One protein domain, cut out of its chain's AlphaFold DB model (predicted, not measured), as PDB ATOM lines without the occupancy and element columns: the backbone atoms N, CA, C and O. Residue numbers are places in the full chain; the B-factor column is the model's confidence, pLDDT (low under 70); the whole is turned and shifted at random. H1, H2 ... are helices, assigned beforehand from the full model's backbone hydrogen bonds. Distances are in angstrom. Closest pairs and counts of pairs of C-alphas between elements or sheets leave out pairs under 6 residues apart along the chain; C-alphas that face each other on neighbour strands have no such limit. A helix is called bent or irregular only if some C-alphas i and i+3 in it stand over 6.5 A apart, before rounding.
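What this domain is: This is residues 40 to 184 of the 247 residues of an uncharacterized protein of Synergistaceae bacterium (UniProt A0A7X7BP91). A compact cluster of helices is built round H5, which runs through the core with H3 and H6 packed on it. H1 crosses H3 and H6, while H2, H4 and H8 pack farther round H5, and H7 lies at the rim near H4. The printed part has 145 residues with eight named helices, H1 to H8 in chain order, and no named strand; the class is all helix. The whole is compact, with a radius of gyration of the C-alphas of 14.0 A, and spans 41 by 32 by 26 A.

How they stand to each other: H1, residues 40 to 54, touches H3, residues 73 to 87, with residues 49 to 53 alone, about perpendicular at 90 degrees; the closest C-alphas, of Met 52 and Ala 78, are 4.6 A apart. H1 also touches H6, residues 132 to 143, about perpendicular at 80 degrees, closest at the C-alphas of Gly 45 and Gly 135, 3.8 A. H2, residues 61 to 66, forms a helical hairpin with H3, closest at the C-alphas of Leu 64 and Ala 79, 5.5 A. H5, residues 111 to 126, is the hub, touching five helices. H3 and H5 run opposite ways at a shallow tilt of 33 degrees, only just short of steep; their closest C-alphas, of Ala 80 and Ala 118, are 4.6 A apart. H4, residues 93 to 98, forms a helical hairpin with H5, closest at the C-alphas of Trp 96 and Gln 112, 6.7 A. H5 and H6 form another, closest at the C-alphas of Val 123 and Ser 136, 4.4 A. H7, residues 147 to 154, is close to but not clearly touching H4: the closest C-alphas, of Ser 94 and Gly 149, are 7.3 A apart. H8, residues 161 to 172, touches H6 about perpendicular at 74 degrees, closest at the C-alphas of Val 133 and Val 168, 6.0 A. Every O i to N i+4 pair is within hydrogen-bond range in H2, H3, H5, H6, H7 and H8; H1 has 10 of 11, and H4 has 0 of 2 but 2 of 3 O i to N i+3 pairs.

Where its parts are: H1 begins at C-alpha 40 (264.313, 240.768, 234.948) and is 20.3 A long. H3 is 20.7 A long. H4 is irregular: C-alphas 94 and 97 are 8.0 A apart. H5, 22.3 A long, begins at C-alpha 111 (292.981, 237.568, 223.222). H6 is 16.7 A and H8 16.5 A long; H8 ends at C-alpha 172 (263.362, 238.648, 226.669).

The domain as a whole: The C-alphas farthest apart, of Lys 105 and Gly 173, are 41.7 A apart. The printed part has no cut, and the link from H4 to H5, 12 residues, is long. Residues 156 to 157 pair in parallel with residues 182 to 183. The mean pLDDT of the printed part is 95.9, and no printed residue is under 70.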
ATOM      1  N   LYS A  40     263.887 242.178 234.958       92.50
ATOM      2  CA  LYS A  40     264.313 240.768 234.948       92.50
ATOM      3  C   LYS A  40     265.682 240.563 234.308       92.50
ATOM      4  O   LYS A  40     266.494 239.821 234.850       92.50
ATOM      5  N   ILE A  41     265.979 241.252 233.205       94.25
ATOM      6  CA  ILE A  41     267.318 241.207 232.598       94.25
ATOM      7  C   ILE A  41     268.388 241.669 233.597       94.25
ATOM      8  O   ILE A  41     269.438 241.044 233.696       94.25
ATOM      9  N   LYS A  42     268.142 242.748 234.346       93.19
ATOM     10  CA  LYS A  42     269.129 243.303 235.284       93.19
ATOM     11  C   LYS A  42     269.231 242.516 236.582       93.19
ATOM     12  O   LYS A  42     270.339 242.293 237.043       93.19
ATOM     13  N   ASP A  43     268.106 242.103 237.146       94.25
ATOM     14  CA  ASP A  43     268.051 241.503 238.477       94.25
ATOM     15  C   ASP A  43     268.267 239.988 238.376       94.25
ATOM     16  O   ASP A  43     269.266 239.454 238.857       94.25
ATOM     17  N   THR A  44     267.373 239.291 237.669       95.06
ATOM     18  CA  THR A  44     267.455 237.838 237.467       95.06
ATOM     19  C   THR A  44     268.648 237.464 236.593       95.06
ATOM     20  O   THR A  44     269.377 236.530 236.912       95.06
ATOM     21  N   GLY A  45     268.883 238.197 235.502       96.44
ATOM     22  CA  GLY A  45     269.995 237.908 234.599       96.44
ATOM     23  C   GLY A  45     271.365 238.059 235.263       96.44
ATOM     24  O   GLY A  45     272.215 237.181 235.105       96.44
ATOM     25  N   ALA A  46     271.570 239.111 236.064       96.50
ATOM     26  CA  ALA A  46     272.811 239.278 236.819       96.50
ATOM     27  C   ALA A  46     272.983 238.206 237.908       96.50
ATOM     28  O   ALA A  46     274.097 237.710 238.095       96.50
ATOM     29  N   ALA A  47     271.898 237.814 238.586       97.44
ATOM     30  CA  ALA A  47     271.928 236.732 239.568       97.44
ATOM     31  C   ALA A  47     272.354 235.405 238.921       97.44
ATOM     32  O   ALA A  47     273.290 234.777 239.392       97.44
ATOM     33  N   ILE A  48     271.778 235.042 237.769       97.75
ATOM     34  CA  ILE A  48     272.155 233.822 237.034       97.75
ATOM     35  C   ILE A  48     273.633 233.832 236.631       97.75
ATOM     36  O   ILE A  48     274.316 232.814 236.739       97.75
ATOM     37  N   VAL A  49     274.147 234.970 236.154       97.75
ATOM     38  CA  VAL A  49     275.573 235.095 235.813       97.75
ATOM     39  C   VAL A  49     276.447 234.952 237.062       97.75
ATOM     40  O   VAL A  49     277.488 234.303 236.999       97.75
ATOM     41  N   THR A  50     276.009 235.483 238.203       97.44
ATOM     42  CA  THR A  50     276.694 235.304 239.494       97.44
ATOM     43  C   THR A  50     276.696 233.838 239.932       97.44
ATOM     44  O   THR A  50     277.759 233.298 240.224       97.44
ATOM     45  N   ASP A  51     275.558 233.147 239.855       97.44
ATOM     46  CA  ASP A  51     275.443 231.725 240.201       97.44
ATOM     47  C   ASP A  51     276.371 230.844 239.346       97.44
ATOM     48  O   ASP A  51     276.893 229.825 239.803       97.44
ATOM     49  N   MET A  52     276.590 231.218 238.080       98.06
ATOM     50  CA  MET A  52     277.533 230.517 237.208       98.06
ATOM     51  C   MET A  52     278.990 230.698 237.651       98.06
ATOM     52  O   MET A  52     279.783 229.777 237.458       98.06
ATOM     53  N   LEU A  53     279.348 231.838 238.253       96.81
ATOM     54  CA  LEU A  53     280.684 232.056 238.817       96.81
ATOM     55  C   LEU A  53     280.933 231.187 240.051       96.81
ATOM     56  O   LEU A  53     282.045 230.684 240.209       96.81
ATOM     57  N   ASP A  54     279.911 230.952 240.875       96.81
ATOM     58  CA  ASP A  54     280.033 230.141 242.095       96.81
ATOM     59  C   ASP A  54     280.400 228.683 241.801       96.81
ATOM     60  O   ASP A  54     281.119 228.037 242.565       96.81
ATOM     61  N   ILE A  55     279.934 228.162 240.665       95.88
ATOM     62  CA  ILE A  55     280.227 226.795 240.216       95.88
ATOM     63  C   ILE A  55     281.348 226.738 239.172       95.88
ATOM     64  O   ILE A  55     281.632 225.664 238.632       95.88
ATOM     65  N   ALA A  56     281.964 227.871 238.835       95.69
ATOM     66  CA  ALA A  56     282.891 227.922 237.722       95.69
ATOM     67  C   ALA A  56     284.163 227.102 237.979       95.69
ATOM     68  O   ALA A  56     284.752 227.155 239.067       95.69
ATOM     69  N   PRO A  57     284.647 226.368 236.958       94.00
ATOM     70  CA  PRO A  57     285.933 225.706 237.060       94.00
ATOM     71  C   PRO A  57     287.038 226.744 237.271       94.00
ATOM     72  O   PRO A  57     287.022 227.827 236.691       94.00
ATOM     73  N   GLN A  58     288.034 226.388 238.075       93.12
ATOM     74  CA  GLN A  58     289.253 227.181 238.198       93.12
ATOM     75  C   GLN A  58     290.192 226.893 237.020       93.12
ATOM     76  O   GLN A  58     290.154 225.812 236.427       93.12
ATOM     77  N   GLY A  59     291.049 227.857 236.694       93.69
ATOM     78  CA  GLY A  59     292.061 227.696 235.652       93.69
ATOM     79  C   GLY A  59     292.537 229.018 235.067       93.69
ATOM     80  O   GLY A  59     291.994 230.092 235.347       93.69
ATOM     81  N   ASN A  60     293.582 228.957 234.250       94.00
ATOM     82  CA  ASN A  60     294.011 230.077 233.413       94.00
ATOM     83  C   ASN A  60     293.062 230.281 232.210       94.00
ATOM     84  O   ASN A  60     292.162 229.480 231.973       94.00
ATOM     85  N   GLU A  61     293.248 231.370 231.457       95.00
ATOM     86  CA  GLU A  61     292.379 231.728 230.319       95.00
ATOM     87  C   GLU A  61     292.229 230.587 229.304       95.00
ATOM     88  O   GLU A  61     291.126 230.289 228.859       95.00
ATOM     89  N   MET A  62     293.325 229.891 228.998       93.31
ATOM     90  CA  MET A  62     293.324 228.777 228.052       93.31
ATOM     91  C   MET A  62     292.596 227.545 228.577       93.31
ATOM     92  O   MET A  62     291.877 226.884 227.833       93.31
ATOM     93  N   GLU A  63     292.800 227.213 229.848       95.12
ATOM     94  CA  GLU A  63     292.119 226.088 230.489       95.12
ATOM     95  C   GLU A  63     290.607 226.307 230.527       95.12
ATOM     96  O   GLU A  63     289.853 225.369 230.279       95.12
ATOM     97  N   LEU A  64     290.172 227.544 230.781       96.81
ATOM     98  CA  LEU A  64     288.765 227.934 230.715       96.81
ATOM     99  C   LEU A  64     288.241 227.904 229.275       96.81
ATOM    100  O   LEU A  64     287.184 227.330 229.036       96.81
ATOM    101  N   TRP A  65     288.997 228.442 228.312       97.06
ATOM    102  CA  TRP A  65     288.600 228.448 226.900       97.06
ATOM    103  C   TRP A  65     288.433 227.031 226.332       97.06
ATOM    104  O   TRP A  65     287.488 226.759 225.601       97.06
ATOM    105  N   ASN A  66     289.298 226.084 226.704       95.50
ATOM    106  CA  ASN A  66     289.156 224.692 226.262       95.50
ATOM    107  C   ASN A  66     287.871 224.034 226.801       95.50
ATOM    108  O   ASN A  66     287.320 223.155 226.149       95.50
ATOM    109  N   LYS A  67     287.377 224.458 227.973       96.88
ATOM    110  CA  LYS A  67     286.154 223.923 228.600       96.88
ATOM    111  C   LYS A  67     284.860 224.485 228.002       96.88
ATOM    112  O   LYS A  67     283.784 224.048 228.393       96.88
ATOM    113  N   LEU A  68     284.945 225.442 227.077       97.81
ATOM    114  CA  LEU A  68     283.774 226.034 226.424       97.81
ATOM    115  C   LEU A  68     283.051 225.054 225.498       97.81
ATOM    116  O   LEU A  68     281.847 225.176 225.284       97.81
ATOM    117  N   TRP A  69     283.793 224.111 224.924       95.75
ATOM    118  CA  TRP A  69     283.343 223.354 223.757       95.75
ATOM    119  C   TRP A  69     282.712 222.009 224.111       95.75
ATOM    120  O   TRP A  69     281.881 221.518 223.353       95.75
ATOM    121  N   ASP A  70     283.037 221.465 225.283       89.44
ATOM    122  CA  ASP A  70     282.656 220.115 225.686       89.44
ATOM    123  C   ASP A  70     281.838 220.108 226.984       89.44
ATOM    124  O   ASP A  70     282.143 220.818 227.945       89.44
ATOM    125  N   GLY A  71     280.828 219.236 227.034       91.00
ATOM    126  CA  GLY A  71     280.019 218.969 228.224       91.00
ATOM    127  C   GLY A  71     278.641 219.632 228.231       91.00
ATOM    128  O   GLY A  71     278.203 220.239 227.256       91.00
ATOM    129  N   GLU A  72     277.941 219.474 229.356       96.38
ATOM    130  CA  GLU A  72     276.580 219.986 229.550       96.38
ATOM    131  C   GLU A  72     276.524 221.525 229.491       96.38
ATOM    132  O   GLU A  72     277.446 222.187 229.993       96.38
ATOM    133  N   PRO A  73     275.422 222.123 228.989       97.75
ATOM    134  CA  PRO A  73     275.296 223.575 228.841       97.75
ATOM    135  C   PRO A  73     275.600 224.357 230.122       97.75
ATOM    136  O   PRO A  73     276.279 225.378 230.079       97.75
ATOM    137  N   ARG A  74     275.190 223.844 231.287       97.62
ATOM    138  CA  ARG A  74     275.472 224.481 232.583       97.62
ATOM    139  C   ARG A  74     276.971 224.645 232.855       97.62
ATOM    140  O   ARG A  74     277.396 225.698 233.320       97.62
ATOM    141  N   TRP A  75     277.779 223.625 232.562       97.62
ATOM    142  CA  TRP A  75     279.225 223.671 232.804       97.62
ATOM    143  C   TRP A  75     279.953 224.531 231.780       97.62
ATOM    144  O   TRP A  75     280.860 225.280 232.150       97.62
ATOM    145  N   ARG A  76     279.513 224.486 230.517       98.25
ATOM    146  CA  ARG A  76     280.008 225.395 229.480       98.25
ATOM    147  C   ARG A  76     279.721 226.849 229.841       98.25
ATOM    148  O   ARG A  76     280.630 227.668 229.777       98.25
ATOM    149  N   ALA A  77     278.499 227.159 230.286       98.44
ATOM    150  CA  ALA A  77     278.109 228.493 230.740       98.44
ATOM    151  C   ALA A  77     278.995 228.981 231.896       98.44
ATOM    152  O   ALA A  77     279.520 230.089 231.833       98.44
ATOM    153  N   ALA A  78     279.225 228.141 232.908       98.38
ATOM    154  CA  ALA A  78     280.089 228.471 234.039       98.38
ATOM    155  C   ALA A  78     281.541 228.763 233.620       98.38
ATOM    156  O   ALA A  78     282.131 229.756 234.052       98.38
ATOM    157  N   ALA A  79     282.111 227.948 232.725       98.50
ATOM    158  CA  ALA A  79     283.446 228.185 232.176       98.50
ATOM    159  C   ALA A  79     283.515 229.491 231.361       98.50
ATOM    160  O   ALA A  79     284.452 230.274 231.530       98.50
ATOM    161  N   ALA A  80     282.509 229.748 230.521       98.62
ATOM    162  CA  ALA A  80     282.414 230.960 229.712       98.62
ATOM    163  C   ALA A  80     282.296 232.219 230.574       98.62
ATOM    164  O   ALA A  80     283.046 233.170 230.371       98.62
ATOM    165  N   VAL A  81     281.418 232.214 231.576       98.56
ATOM    166  CA  VAL A  81     281.232 233.349 232.487       98.56
ATOM    167  C   VAL A  81     282.503 233.623 233.300       98.56
ATOM    168  O   VAL A  81     282.898 234.780 233.438       98.56
ATOM    169  N   ALA A  82     283.209 232.591 233.771       98.56
ATOM    170  CA  ALA A  82     284.499 232.787 234.435       98.56
ATOM    171  C   ALA A  82     285.572 233.359 233.505       98.56
ATOM    172  O   ALA A  82     286.365 234.204 233.929       98.56
ATOM    173  N   LEU A  83     285.592 232.939 232.238       98.50
ATOM    174  CA  LEU A  83     286.500 233.507 231.249       98.50
ATOM    175  C   LEU A  83     286.150 234.970 230.945       98.50
ATOM    176  O   LEU A  83     287.057 235.799 230.885       98.50
ATOM    177  N   ILE A  84     284.859 235.312 230.858       98.62
ATOM    178  CA  ILE A  84     284.395 236.700 230.717       98.62
ATOM    179  C   ILE A  84     284.884 237.543 231.899       98.62
ATOM    180  O   ILE A  84     285.547 238.560 231.703       98.62
ATOM    181  N   ASN A  85     284.627 237.092 233.128       98.19
ATOM    182  CA  ASN A  85     285.023 237.803 234.345       98.19
ATOM    183  C   ASN A  85     286.545 238.001 234.453       98.19
ATOM    184  O   ASN A  85     287.011 238.987 235.018       98.19
ATOM    185  N   LYS A  86     287.330 237.069 233.901       97.56
ATOM    186  CA  LYS A  86     288.793 237.146 233.886       97.56
ATOM    187  C   LYS A  86     289.339 238.072 232.797       97.56
ATOM    188  O   LYS A  86     290.309 238.779 233.052       97.56
ATOM    189  N   MET A  87     288.781 238.022 231.587       97.50
ATOM    190  CA  MET A  87     289.361 238.691 230.418       97.50
ATOM    191  C   MET A  87     288.846 240.109 230.215       97.50
ATOM    192  O   MET A  87     289.631 240.996 229.884       97.50
ATOM    193  N   PHE A  88     287.542 240.328 230.376       98.06
ATOM    194  CA  PHE A  88     286.969 241.650 230.181       98.06
ATOM    195  C   PHE A  88     287.263 242.516 231.402       98.06
ATOM    196  O   PHE A  88     287.131 242.037 232.532       98.06
ATOM    197  N   PRO A  89     287.628 243.796 231.223       97.62
ATOM    198  CA  PRO A  89     287.797 244.696 232.351       97.62
ATOM    199  C   PRO A  89     286.546 244.720 233.238       97.62
ATOM    200  O   PRO A  89     285.461 245.072 232.778       97.62
ATOM    201  N   GLN A  90     286.711 244.345 234.513       95.81
ATOM    202  CA  GLN A  90     285.615 244.220 235.491       95.81
ATOM    203  C   GLN A  90     284.508 243.231 235.070       95.81
ATOM    204  O   GLN A  90     283.377 243.342 235.534       95.81
ATOM    205  N   GLY A  91     284.814 242.292 234.173       96.38
ATOM    206  CA  GLY A  91     283.838 241.360 233.621       96.38
ATOM    207  C   GLY A  91     282.775 242.012 232.731       96.38
ATOM    208  O   GLY A  91     281.730 241.402 232.542       96.38
ATOM    209  N   ASP A  92     283.005 243.223 232.203       97.94
ATOM    210  CA  ASP A  92     282.043 243.954 231.365       97.94
ATOM    211  C   ASP A  92     282.304 243.739 229.857       97.94
ATOM    212  O   ASP A  92     283.266 244.297 229.312       97.94
ATOM    213  N   PRO A  93     281.432 242.999 229.137       98.19
ATOM    214  CA  PRO A  93     281.561 242.776 227.699       98.19
ATOM    215  C   PRO A  93     281.611 244.040 226.833       98.19
ATOM    216  O   PRO A  93     282.154 243.998 225.730       98.19
ATOM    217  N   SER A  94     281.083 245.177 227.300       98.06
ATOM    218  CA  SER A  94     281.160 246.439 226.547       98.06
ATOM    219  C   SER A  94     282.593 246.944 226.371       98.06
ATOM    220  O   SER A  94     282.881 247.673 225.424       98.06
ATOM    221  N   ARG A  95     283.511 246.511 227.241       98.25
ATOM    222  CA  ARG A  95     284.920 246.925 227.273       98.25
ATOM    223  C   ARG A  95     285.836 245.971 226.505       98.25
ATOM    224  O   ARG A  95     287.034 245.910 226.763       98.25
ATOM    225  N   TRP A  96     285.285 245.214 225.555       97.25
ATOM    226  CA  TRP A  96     286.022 244.227 224.755       97.25
ATOM    227  C   TRP A  96     287.253 244.801 224.037       97.25
ATOM    228  O   TRP A  96     288.239 244.097 223.841       97.25
ATOM    229  N   GLU A  97     287.206 246.081 223.668       96.50
ATOM    230  CA  GLU A  97     288.273 246.781 222.943       96.50
ATOM    231  C   GLU A  97     289.544 246.960 223.775       96.50
ATOM    232  O   GLU A  97     290.633 247.080 223.223       96.50
ATOM    233  N   GLU A  98     289.407 246.970 225.100       97.12
ATOM    234  CA  GLU A  98     290.523 247.128 226.034       97.12
ATOM    235  C   GLU A  98     291.299 245.823 226.240       97.12
ATOM    236  O   GLU A  98     292.403 245.825 226.785       97.12
ATOM    237  N   ILE A  99     290.735 244.695 225.804       96.06
ATOM    238  CA  ILE A  99     291.447 243.423 225.790       96.06
ATOM    239  C   ILE A  99     292.496 243.515 224.689       96.06
ATOM    240  O   ILE A  99     292.174 243.820 223.549       96.06
ATOM    241  N   SER A 100     293.752 243.232 225.003       93.50
ATOM    242  CA  SER A 100     294.829 243.233 224.016       93.50
ATOM    243  C   SER A 100     295.831 242.119 224.294       93.50
ATOM    244  O   SER A 100     295.791 241.426 225.323       93.50
ATOM    245  N   GLY A 101     296.730 241.929 223.340       93.75
ATOM    246  CA  GLY A 101     297.769 240.922 223.374       93.75
ATOM    247  C   GLY A 101     297.337 239.594 222.769       93.75
ATOM    248  O   GLY A 101     296.186 239.355 222.388       93.75
ATOM    249  N   PHE A 102     298.310 238.693 222.732       93.94
ATOM    250  CA  PHE A 102     298.125 237.340 222.250       93.94
ATOM    251  C   PHE A 102     298.073 236.336 223.390       93.94
ATOM    252  O   PHE A 102     298.619 236.543 224.476       93.94
ATOM    253  N   VAL A 103     297.414 235.221 223.117       88.81
ATOM    254  CA  VAL A 103     297.325 234.082 224.017       88.81
ATOM    255  C   VAL A 103     298.733 233.541 224.301       88.81
ATOM    256  O   VAL A 103     299.447 233.152 223.366       88.81
ATOM    257  N   PRO A 104     299.146 233.450 225.580       78.25
ATOM    258  CA  PRO A 104     300.458 232.927 225.936       78.25
ATOM    259  C   PRO A 104     300.704 231.535 225.345       78.25
ATOM    260  O   PRO A 104     299.841 230.661 225.398       78.25
ATOM    261  N   LYS A 105     301.914 231.311 224.815       72.88
ATOM    262  CA  LYS A 105     302.371 230.031 224.233       72.88
ATOM    263  C   LYS A 105     301.633 229.566 222.964       72.88
ATOM    264  O   LYS A 105     301.969 228.503 222.452       72.88
ATOM    265  N   ARG A 106     300.681 230.343 222.427       70.06
ATOM    266  CA  ARG A 106     299.982 230.042 221.161       70.06
ATOM    267  C   ARG A 106     300.270 231.024 220.020       70.06
ATOM    268  O   ARG A 106     299.642 230.956 218.968       70.06
ATOM    269  N   GLY A 107     301.272 231.884 220.189       80.38
ATOM    270  CA  GLY A 107     301.759 232.756 219.121       80.38
ATOM    271  C   GLY A 107     300.761 233.861 218.796       80.38
ATOM    272  O   GLY A 107     300.430 234.643 219.669       80.38
ATOM    273  N   VAL A 108     300.284 233.917 217.551       86.50
ATOM    274  CA  VAL A 108     299.514 235.035 216.963       86.50
ATOM    275  C   VAL A 108     298.000 234.929 217.239       86.50
ATOM    276  O   VAL A 108     297.177 235.497 216.536       86.50
ATOM    277  N   GLN A 109     297.583 234.188 218.267       91.69
ATOM    278  CA  GLN A 109     296.163 234.037 218.604       91.69
ATOM    279  C   GLN A 109     295.663 235.215 219.454       91.69
ATOM    280  O   GLN A 109     296.123 235.353 220.589       91.69
ATOM    281  N   PRO A 110     294.758 236.080 218.958       95.25
ATOM    282  CA  PRO A 110     294.416 237.317 219.659       95.25
ATOM    283  C   PRO A 110     293.487 237.086 220.852       95.25
ATOM    284  O   PRO A 110     292.455 236.421 220.726       95.25
ATOM    285  N   ARG A 111     293.799 237.697 222.001       96.44
ATOM    286  CA  ARG A 111     292.981 237.568 223.222       96.44
ATOM    287  C   ARG A 111     291.578 238.154 223.057       96.44
ATOM    288  O   ARG A 111     290.638 237.596 223.610       96.44
ATOM    289  N   GLN A 112     291.408 239.205 222.249       96.12
ATOM    290  CA  GLN A 112     290.080 239.762 221.939       96.12
ATOM    291  C   GLN A 112     289.131 238.707 221.353       96.12
ATOM    292  O   GLN A 112     287.976 238.622 221.759       96.12
ATOM    293  N   LEU A 113     289.618 237.866 220.437       97.12
ATOM    294  CA  LEU A 113     288.789 236.863 219.763       97.12
ATOM    295  C   LEU A 113     288.451 235.683 220.684       97.12
ATOM    296  O   LEU A 113     287.334 235.177 220.647       97.12
ATOM    297  N   MET A 114     289.367 235.318 221.581       97.44
ATOM    298  CA  MET A 114     289.100 234.354 222.657       97.44
ATOM    299  C   MET A 114     288.017 234.853 223.622       97.44
ATOM    300  O   MET A 114     287.162 234.083 224.053       97.44
ATOM    301  N   ALA A 115     288.041 236.142 223.960       98.00
ATOM    302  CA  ALA A 115     287.025 236.742 224.814       98.00
ATOM    303  C   ALA A 115     285.641 236.735 224.140       98.00
ATOM    304  O   ALA A 115     284.629 236.517 224.805       98.00
ATOM    305  N   MET A 116     285.588 236.917 222.815       98.31
ATOM    306  CA  MET A 116     284.337 236.805 222.056       98.31
ATOM    307  C   MET A 116     283.806 235.375 222.000       98.31
ATOM    308  O   MET A 116     282.598 235.192 222.131       98.31
ATOM    309  N   ASP A 117     284.674 234.363 221.889       98.56
ATOM    310  CA  ASP A 117     284.248 232.964 222.045       98.56
ATOM    311  C   ASP A 117     283.556 232.747 223.390       98.56
ATOM    312  O   ASP A 117     282.475 232.163 223.442       98.56
ATOM    313  N   ALA A 118     284.139 233.274 224.472       98.69
ATOM    314  CA  ALA A 118     283.550 233.187 225.803       98.69
ATOM    315  C   ALA A 118     282.153 233.822 225.849       98.69
ATOM    316  O   ALA A 118     281.227 233.215 226.379       98.69
ATOM    317  N   LEU A 119     281.985 235.013 225.263       98.81
ATOM    318  CA  LEU A 119     280.697 235.706 225.205       98.81
ATOM    319  C   LEU A 119     279.646 234.903 224.431       98.81
ATOM    320  O   LEU A 119     278.556 234.666 224.949       98.81
ATOM    321  N   PHE A 120     279.960 234.466 223.211       98.75
ATOM    322  CA  PHE A 120     279.003 233.731 222.385       98.75
ATOM    323  C   PHE A 120     278.634 232.379 222.995       98.75
ATOM    324  O   PHE A 120     277.453 232.033 223.036       98.75
ATOM    325  N   VAL A 121     279.610 231.652 223.546       98.75
ATOM    326  CA  VAL A 121     279.345 230.388 224.243       98.75
ATOM    327  C   VAL A 121     278.561 230.619 225.533       98.75
ATOM    328  O   VAL A 121     277.695 229.802 225.846       98.75
ATOM    329  N   ALA A 122     278.799 231.711 226.270       98.75
ATOM    330  CA  ALA A 122     277.992 232.058 227.440       98.75
ATOM    331  C   ALA A 122     276.524 232.220 227.045       98.75
ATOM    332  O   ALA A 122     275.666 231.567 227.627       98.75
ATOM    333  N   VAL A 123     276.249 233.046 226.034       98.75
ATOM    334  CA  VAL A 123     274.892 233.335 225.548       98.75
ATOM    335  C   VAL A 123     274.207 232.063 225.041       98.75
ATOM    336  O   VAL A 123     273.066 231.792 225.410       98.75
ATOM    337  N   ASP A 124     274.897 231.243 224.246       98.69
ATOM    338  CA  ASP A 124     274.326 229.984 223.757       98.69
ATOM    339  C   ASP A 124     274.086 228.968 224.878       98.69
ATOM    340  O   ASP A 124     273.066 228.287 224.887       98.69
ATOM    341  N   SER A 125     274.999 228.844 225.837       98.62
ATOM    342  CA  SER A 125     274.890 227.814 226.877       98.62
ATOM    343  C   SER A 125     273.905 228.210 227.979       98.62
ATOM    344  O   SER A 125     273.161 227.367 228.475       98.62
ATOM    345  N   LEU A 126     273.863 229.495 228.347       98.69
ATOM    346  CA  LEU A 126     272.934 230.021 229.346       98.69
ATOM    347  C   LEU A 126     271.483 229.890 228.878       98.69
ATOM    348  O   LEU A 126     270.633 229.479 229.657       98.69
ATOM    349  N   ARG A 127     271.162 230.158 227.608       98.06
ATOM    350  CA  ARG A 127     269.767 230.036 227.134       98.06
ATOM    351  C   ARG A 127     269.213 228.605 227.231       98.06
ATOM    352  O   ARG A 127     268.005 228.423 227.174       98.06
ATOM    353  N   GLN A 128     270.091 227.605 227.341       97.81
ATOM    354  CA  GLN A 128     269.738 226.183 227.396       97.81
ATOM    355  C   GLN A 128     269.508 225.670 228.827       97.81
ATOM    356  O   GLN A 128     269.108 224.520 228.998       97.81
ATOM    357  N   ILE A 129     269.753 226.487 229.858       96.88
ATOM    358  CA  ILE A 129     269.468 226.131 231.256       96.88
ATOM    359  C   ILE A 129     268.193 226.840 231.752       96.88
ATOM    360  O   ILE A 129     267.815 227.871 231.190       96.88
ATOM    361  N   PRO A 130     267.523 226.325 232.805       95.81
ATOM    362  CA  PRO A 130     266.331 226.962 233.367       95.81
ATOM    363  C   PRO A 130     266.571 228.439 233.696       95.81
ATOM    364  O   PRO A 130     267.574 228.773 234.320       95.81
ATOM    365  N   ASP A 131     265.673 229.307 233.221       94.19
ATOM    366  CA  ASP A 131     265.729 230.775 233.317       94.19
ATOM    367  C   ASP A 131     266.988 231.459 232.743       94.19
ATOM    368  O   ASP A 131     267.055 232.688 232.676       94.19
ATOM    369  N   GLY A 132     267.967 230.708 232.230       97.50
ATOM    370  CA  GLY A 132     269.255 231.245 231.791       97.50
ATOM    371  C   GLY A 132     269.193 232.130 230.545       97.50
ATOM    372  O   GLY A 132     270.136 232.873 230.258       97.50
ATOM    373  N   VAL A 133     268.057 232.168 229.846       98.25
ATOM    374  CA  VAL A 133     267.793 233.169 228.801       98.25
ATOM    375  C   VAL A 133     267.908 234.605 229.340       98.25
ATOM    376  O   VAL A 133     268.405 235.481 228.633       98.25
ATOM    377  N   TRP A 134     267.560 234.850 230.610       98.19
ATOM    378  CA  TRP A 134     267.727 236.163 231.247       98.19
ATOM    379  C   TRP A 134     269.201 236.500 231.490       98.19
ATOM    380  O   TRP A 134     269.604 237.640 231.274       98.19
ATOM    381  N   GLY A 135     270.024 235.513 231.860       98.38
ATOM    382  CA  GLY A 135     271.481 235.679 231.961       98.38
ATOM    383  C   GLY A 135     272.128 235.947 230.599       98.38
ATOM    384  O   GLY A 135     272.988 236.817 230.469       98.38
ATOM    385  N   SER A 136     271.642 235.270 229.557       98.75
ATOM    386  CA  SER A 136     272.052 235.512 228.166       98.75
ATOM    387  C   SER A 136     271.743 236.950 227.743       98.75
ATOM    388  O   SER A 136     272.617 237.665 227.250       98.75
ATOM    389  N   ALA A 137     270.514 237.406 228.000       98.56
ATOM    390  CA  ALA A 137     270.090 238.771 227.715       98.56
ATOM    391  C   ALA A 137     270.849 239.810 228.547       98.56
ATOM    392  O   ALA A 137     271.104 240.899 228.046       98.56
ATOM    393  N   TYR A 138     271.255 239.491 229.779       98.62
ATOM    394  CA  TYR A 138     272.081 240.375 230.602       98.62
ATOM    395  C   TYR A 138     273.473 240.593 229.999       98.62
ATOM    396  O   TYR A 138     273.910 241.737 229.863       98.62
ATOM    397  N   LEU A 139     274.150 239.524 229.565       98.69
ATOM    398  CA  LEU A 139     275.458 239.637 228.911       98.69
ATOM    399  C   LEU A 139     275.371 240.411 227.592       98.69
ATOM    400  O   LEU A 139     276.206 241.280 227.334       98.69
ATOM    401  N   LEU A 140     274.331 240.158 226.791       98.56
ATOM    402  CA  LEU A 140     274.065 240.933 225.580       98.56
ATOM    403  C   LEU A 140     273.724 242.391 225.908       98.56
ATOM    404  O   LEU A 140     274.243 243.294 225.265       98.56
ATOM    405  N   TYR A 141     272.926 242.661 226.943       97.88
ATOM    406  CA  TYR A 141     272.635 244.022 227.399       97.88
ATOM    407  C   TYR A 141     273.911 244.794 227.760       97.88
ATOM    408  O   TYR A 141     274.037 245.966 227.399       97.88
ATOM    409  N   LEU A 142     274.869 244.158 228.442       97.94
ATOM    410  CA  LEU A 142     276.172 244.768 228.706       97.94
ATOM    411  C   LEU A 142     276.936 244.995 227.400       97.94
ATOM    412  O   LEU A 142     277.294 246.131 227.101       97.94
ATOM    413  N   PHE A 143     277.116 243.950 226.589       98.38
ATOM    414  CA  PHE A 143     277.851 244.024 225.325       98.38
ATOM    415  C   PHE A 143     277.302 245.096 224.375       98.38
ATOM    416  O   PHE A 143     278.064 245.864 223.787       98.38
ATOM    417  N   GLY A 144     275.977 245.209 224.283       97.06
ATOM    418  CA  GLY A 144     275.263 246.135 223.408       97.06
ATOM    419  C   GLY A 144     275.508 247.616 223.709       97.06
ATOM    420  O   GLY A 144     275.181 248.457 222.871       97.06
ATOM    421  N   LYS A 145     276.128 247.946 224.851       96.75
ATOM    422  CA  LYS A 145     276.619 249.302 225.146       96.75
ATOM    423  C   LYS A 145     277.818 249.694 224.272       96.75
ATOM    424  O   LYS A 145     278.057 250.884 224.089       96.75
ATOM    425  N   SER A 146     278.549 248.728 223.706       96.75
ATOM    426  CA  SER A 146     279.590 248.987 222.706       96.75
ATOM    427  C   SER A 146     278.998 248.970 221.298       96.75
ATOM    428  O   SER A 146     278.749 247.913 220.714       96.75
ATOM    429  N   GLY A 147     278.822 250.156 220.709       95.19
ATOM    430  CA  GLY A 147     278.389 250.283 219.315       95.19
ATOM    431  C   GLY A 147     279.337 249.570 218.343       95.19
ATOM    432  O   GLY A 147     278.877 248.844 217.463       95.19
ATOM    433  N   ARG A 148     280.658 249.696 218.552       94.94
ATOM    434  CA  ARG A 148     281.664 249.017 217.718       94.94
ATOM    435  C   ARG A 148     281.612 247.500 217.880       94.94
ATOM    436  O   ARG A 148     281.761 246.791 216.890       94.94
ATOM    437  N   GLY A 149     281.345 247.001 219.089       95.81
ATOM    438  CA  GLY A 149     281.160 245.570 219.339       95.81
ATOM    439  C   GLY A 149     280.009 244.990 218.524       95.81
ATOM    440  O   GLY A 149     280.175 243.963 217.868       95.81
ATOM    441  N   LYS A 150     278.871 245.693 218.475       96.50
ATOM    442  CA  LYS A 150     277.727 245.274 217.653       96.50
ATOM    443  C   LYS A 150     278.055 245.250 216.161       96.50
ATOM    444  O   LYS A 150     277.785 244.249 215.508       96.50
ATOM    445  N   VAL A 151     278.689 246.299 215.639       94.94
ATOM    446  CA  VAL A 151     279.109 246.335 214.225       94.94
ATOM    447  C   VAL A 151     280.053 245.176 213.906       94.94
ATOM    448  O   VAL A 151     279.889 244.494 212.901       94.94
ATOM    449  N   MET A 152     281.021 244.909 214.782       94.94
ATOM    450  CA  MET A 152     282.043 243.900 214.519       94.94
ATOM    451  C   MET A 152     281.522 242.462 214.640       94.94
ATOM    452  O   MET A 152     281.880 241.609 213.827       94.94
ATOM    453  N   PHE A 153     280.703 242.173 215.652       96.81
ATOM    454  CA  PHE A 153     280.390 240.796 216.048       96.81
ATOM    455  C   PHE A 153     278.906 240.420 215.924       96.81
ATOM    456  O   PHE A 153     278.606 239.232 215.896       96.81
ATOM    457  N   ILE A 154     277.985 241.387 215.827       97.62
ATOM    458  CA  ILE A 154     276.539 241.123 215.691       97.62
ATOM    459  C   ILE A 154     276.068 241.318 214.252       97.62
ATOM    460  O   ILE A 154     275.369 240.463 213.721       97.62
ATOM    461  N   GLU A 155     276.469 242.405 213.589       97.19
ATOM    462  CA  GLU A 155     276.085 242.607 212.185       97.19
ATOM    463  C   GLU A 155     276.679 241.520 211.273       97.19
ATOM    464  O   GLU A 155     276.035 241.095 210.312       97.19
ATOM    465  N   GLU A 156     277.891 241.061 211.599       95.50
ATOM    466  CA  GLU A 156     278.563 239.910 210.994       95.50
ATOM    467  C   GLU A 156     278.727 238.800 212.036       95.50
ATOM    468  O   GLU A 156     279.807 238.620 212.606       95.50
ATOM    469  N   ILE A 157     277.642 238.090 212.328       97.50
ATOM    470  CA  ILE A 157     277.599 237.085 213.396       97.50
ATOM    471  C   ILE A 157     278.119 235.717 212.911       97.50
ATOM    472  O   ILE A 157     277.917 235.377 211.741       97.50
ATOM    473  N   PRO A 158     278.787 234.904 213.755       97.94
ATOM    474  CA  PRO A 158     279.171 233.543 213.374       97.94
ATOM    475  C   PRO A 158     277.967 232.679 212.980       97.94
ATOM    476  O   PRO A 158     276.868 232.850 213.509       97.94
ATOM    477  N   GLU A 159     278.182 231.720 212.080       97.50
ATOM    478  CA  GLU A 159     277.154 230.759 211.662       97.50
ATOM    479  C   GLU A 159     276.504 230.059 212.873       97.50
ATOM    480  O   GLU A 159     277.202 229.568 213.764       97.50
ATOM    481  N   GLY A 160     275.166 230.032 212.908       97.00
ATOM    482  CA  GLY A 160     274.356 229.421 213.968       97.00
ATOM    483  C   GLY A 160     274.055 230.345 215.152       97.00
ATOM    484  O   GLY A 160     273.057 230.152 215.849       97.00
ATOM    485  N   MET A 161     274.868 231.382 215.373       98.25
ATOM    486  CA  MET A 161     274.652 232.333 216.469       98.25
ATOM    487  C   MET A 161     273.563 233.368 216.163       98.25
ATOM    488  O   MET A 161     273.061 234.019 217.077       98.25
ATOM    489  N   ASP A 162     273.151 233.488 214.902       97.69
ATOM    490  CA  ASP A 162     271.991 234.266 214.475       97.69
ATOM    491  C   ASP A 162     270.697 233.745 215.104       97.69
ATOM    492  O   ASP A 162     269.935 234.516 215.691       97.69
ATOM    493  N   GLN A 163     270.481 232.428 215.066       98.00
ATOM    494  CA  GLN A 163     269.336 231.803 215.721       98.00
ATOM    495  C   GLN A 163     269.393 232.010 217.238       98.00
ATOM    496  O   GLN A 163     268.403 232.405 217.846       98.00
ATOM    497  N   VAL A 164     270.572 231.816 217.835       98.50
ATOM    498  CA  VAL A 164     270.789 232.020 219.274       98.50
ATOM    499  C   VAL A 164     270.413 233.441 219.703       98.50
ATOM    500  O   VAL A 164     269.694 233.618 220.686       98.50
ATOM    501  N   LEU A 165     270.878 234.455 218.969       98.38
ATOM    502  CA  LEU A 165     270.575 235.850 219.275       98.38
ATOM    503  C   LEU A 165     269.073 236.134 219.147       98.38
ATOM    504  O   LEU A 165     268.486 236.735 220.048       98.38
ATOM    505  N   ASN A 166     268.448 235.673 218.062       97.75
ATOM    506  CA  ASN A 166     267.021 235.874 217.809       97.75
ATOM    507  C   ASN A 166     266.139 235.222 218.886       97.75
ATOM    508  O   ASN A 166     265.163 235.830 219.336       97.75
ATOM    509  N   ASP A 167     266.500 234.026 219.353       97.75
ATOM    510  CA  ASP A 167     265.805 233.343 220.448       97.75
ATOM    511  C   ASP A 167     265.856 234.182 221.735       97.75
ATOM    512  O   ASP A 167     264.828 234.436 222.365       97.75
ATOM    513  N   VAL A 168     267.038 234.683 222.110       98.25
ATOM    514  CA  VAL A 168     267.190 235.502 223.324       98.25
ATOM    515  C   VAL A 168     266.412 236.814 223.206       98.25
ATOM    516  O   VAL A 168     265.694 237.186 224.139       98.25
ATOM    517  N   VAL A 169     266.509 237.509 222.068       97.25
ATOM    518  CA  VAL A 169     265.819 238.791 221.837       97.25
ATOM    519  C   VAL A 169     264.300 238.610 221.853       97.25
ATOM    520  O   VAL A 169     263.610 239.374 222.527       97.25
ATOM    521  N   SER A 170     263.772 237.589 221.174       95.56
ATOM    522  CA  SER A 170     262.325 237.348 221.085       95.56
ATOM    523  C   SER A 170     261.695 236.997 222.437       95.56
ATOM    524  O   SER A 170     260.623 237.507 222.770       95.56
ATOM    525  N   VAL A 171     262.374 236.190 223.257       94.69
ATOM    526  CA  VAL A 171     261.881 235.795 224.585       94.69
ATOM    527  C   VAL A 171     261.947 236.964 225.570       94.69
ATOM    528  O   VAL A 171     260.974 237.268 226.270       94.69
ATOM    529  N   THR A 172     263.086 237.656 225.618       96.06
ATOM    530  CA  THR A 172     263.362 238.648 226.669       96.06
ATOM    531  C   THR A 172     262.933 240.064 226.309       96.06
ATOM    532  O   THR A 172     262.845 240.911 227.194       96.06
ATOM    533  N   GLY A 173     262.630 240.342 225.037       94.00
ATOM    534  CA  GLY A 173     262.369 241.701 224.559       94.00
ATOM    535  C   GLY A 173     263.591 242.613 224.700       94.00
ATOM    536  O   GLY A 173     263.437 243.803 224.982       94.00
ATOM    537  N   LEU A 174     264.800 242.048 224.579       95.19
ATOM    538  CA  LEU A 174     266.053 242.781 224.728       95.19
ATOM    539  C   LEU A 174     266.081 243.987 223.784       95.19
ATOM    540  O   LEU A 174     265.932 243.861 222.571       95.19
ATOM    541  N   GLN A 175     266.284 245.171 224.358       90.25
ATOM    542  CA  GLN A 175     266.190 246.420 223.615       90.25
ATOM    543  C   GLN A 175     267.469 246.769 222.861       90.25
ATOM    544  O   GLN A 175     268.566 246.331 223.210       90.25
ATOM    545  N   GLY A 176     267.307 247.640 221.867       88.75
ATOM    546  CA  GLY A 176     268.373 248.102 220.993       88.75
ATOM    547  C   GLY A 176     268.331 247.419 219.633       88.75
ATOM    548  O   GLY A 176     267.560 246.494 219.396       88.75
ATOM    549  N   ASP A 177     269.162 247.921 218.727       91.38
ATOM    550  CA  ASP A 177     269.325 247.313 217.413       91.38
ATOM    551  C   ASP A 177     270.229 246.075 217.506       91.38
ATOM    552  O   ASP A 177     271.424 246.206 217.808       91.38
ATOM    553  N   TRP A 178     269.622 244.911 217.271       95.94
ATOM    554  CA  TRP A 178     270.238 243.581 217.206       95.94
ATOM    555  C   TRP A 178     270.197 243.007 215.783       95.94
ATOM    556  O   TRP A 178     270.275 241.794 215.599       95.94
ATOM    557  N   SER A 179     270.044 243.869 214.774       93.56
ATOM    558  CA  SER A 179     269.952 243.455 213.376       93.56
ATOM    559  C   SER A 179     271.235 242.776 212.904       93.56
ATOM    560  O   SER A 179     272.342 243.293 213.061       93.56
ATOM    561  N   ILE A 180     271.064 241.628 212.258       96.69
ATOM    562  CA  ILE A 180     272.141 240.858 211.642       96.69
ATOM    563  C   ILE A 180     272.145 241.182 210.147       96.69
ATOM    564  O   ILE A 180     271.113 241.069 209.487       96.69
ATOM    565  N   LYS A 181     273.296 241.583 209.595       96.50
ATOM    566  CA  LYS A 181     273.436 241.871 208.156       96.50
ATOM    567  C   LYS A 181     273.805 240.621 207.370       96.50
ATOM    568  O   LYS A 181     273.318 240.429 206.259       96.50
ATOM    569  N   ARG A 182     274.688 239.793 207.927       95.88
ATOM    570  CA  ARG A 182     275.101 238.517 207.339       95.88
ATOM    571  C   ARG A 182     275.693 237.588 208.387       95.88
ATOM    572  O   ARG A 182     276.262 238.040 209.376       95.88
ATOM    573  N   THR A 183     275.629 236.292 208.119       96.75
ATOM    574  CA  THR A 183     276.439 235.306 208.832       96.75
ATOM    575  C   THR A 183     277.845 235.264 208.232       96.75
ATOM    576  O   THR A 183     278.017 235.355 207.012       96.75
ATOM    577  N   ARG A 184     278.877 235.187 209.081       95.25
ATOM    578  CA  ARG A 184     280.280 235.168 208.649       95.25
ATOM    579  C   ARG A 184     281.173 234.391 209.613       95.25
ATOM    580  O   ARG A 184     281.271 234.732 210.791       95.25
TER     581      ARG A 184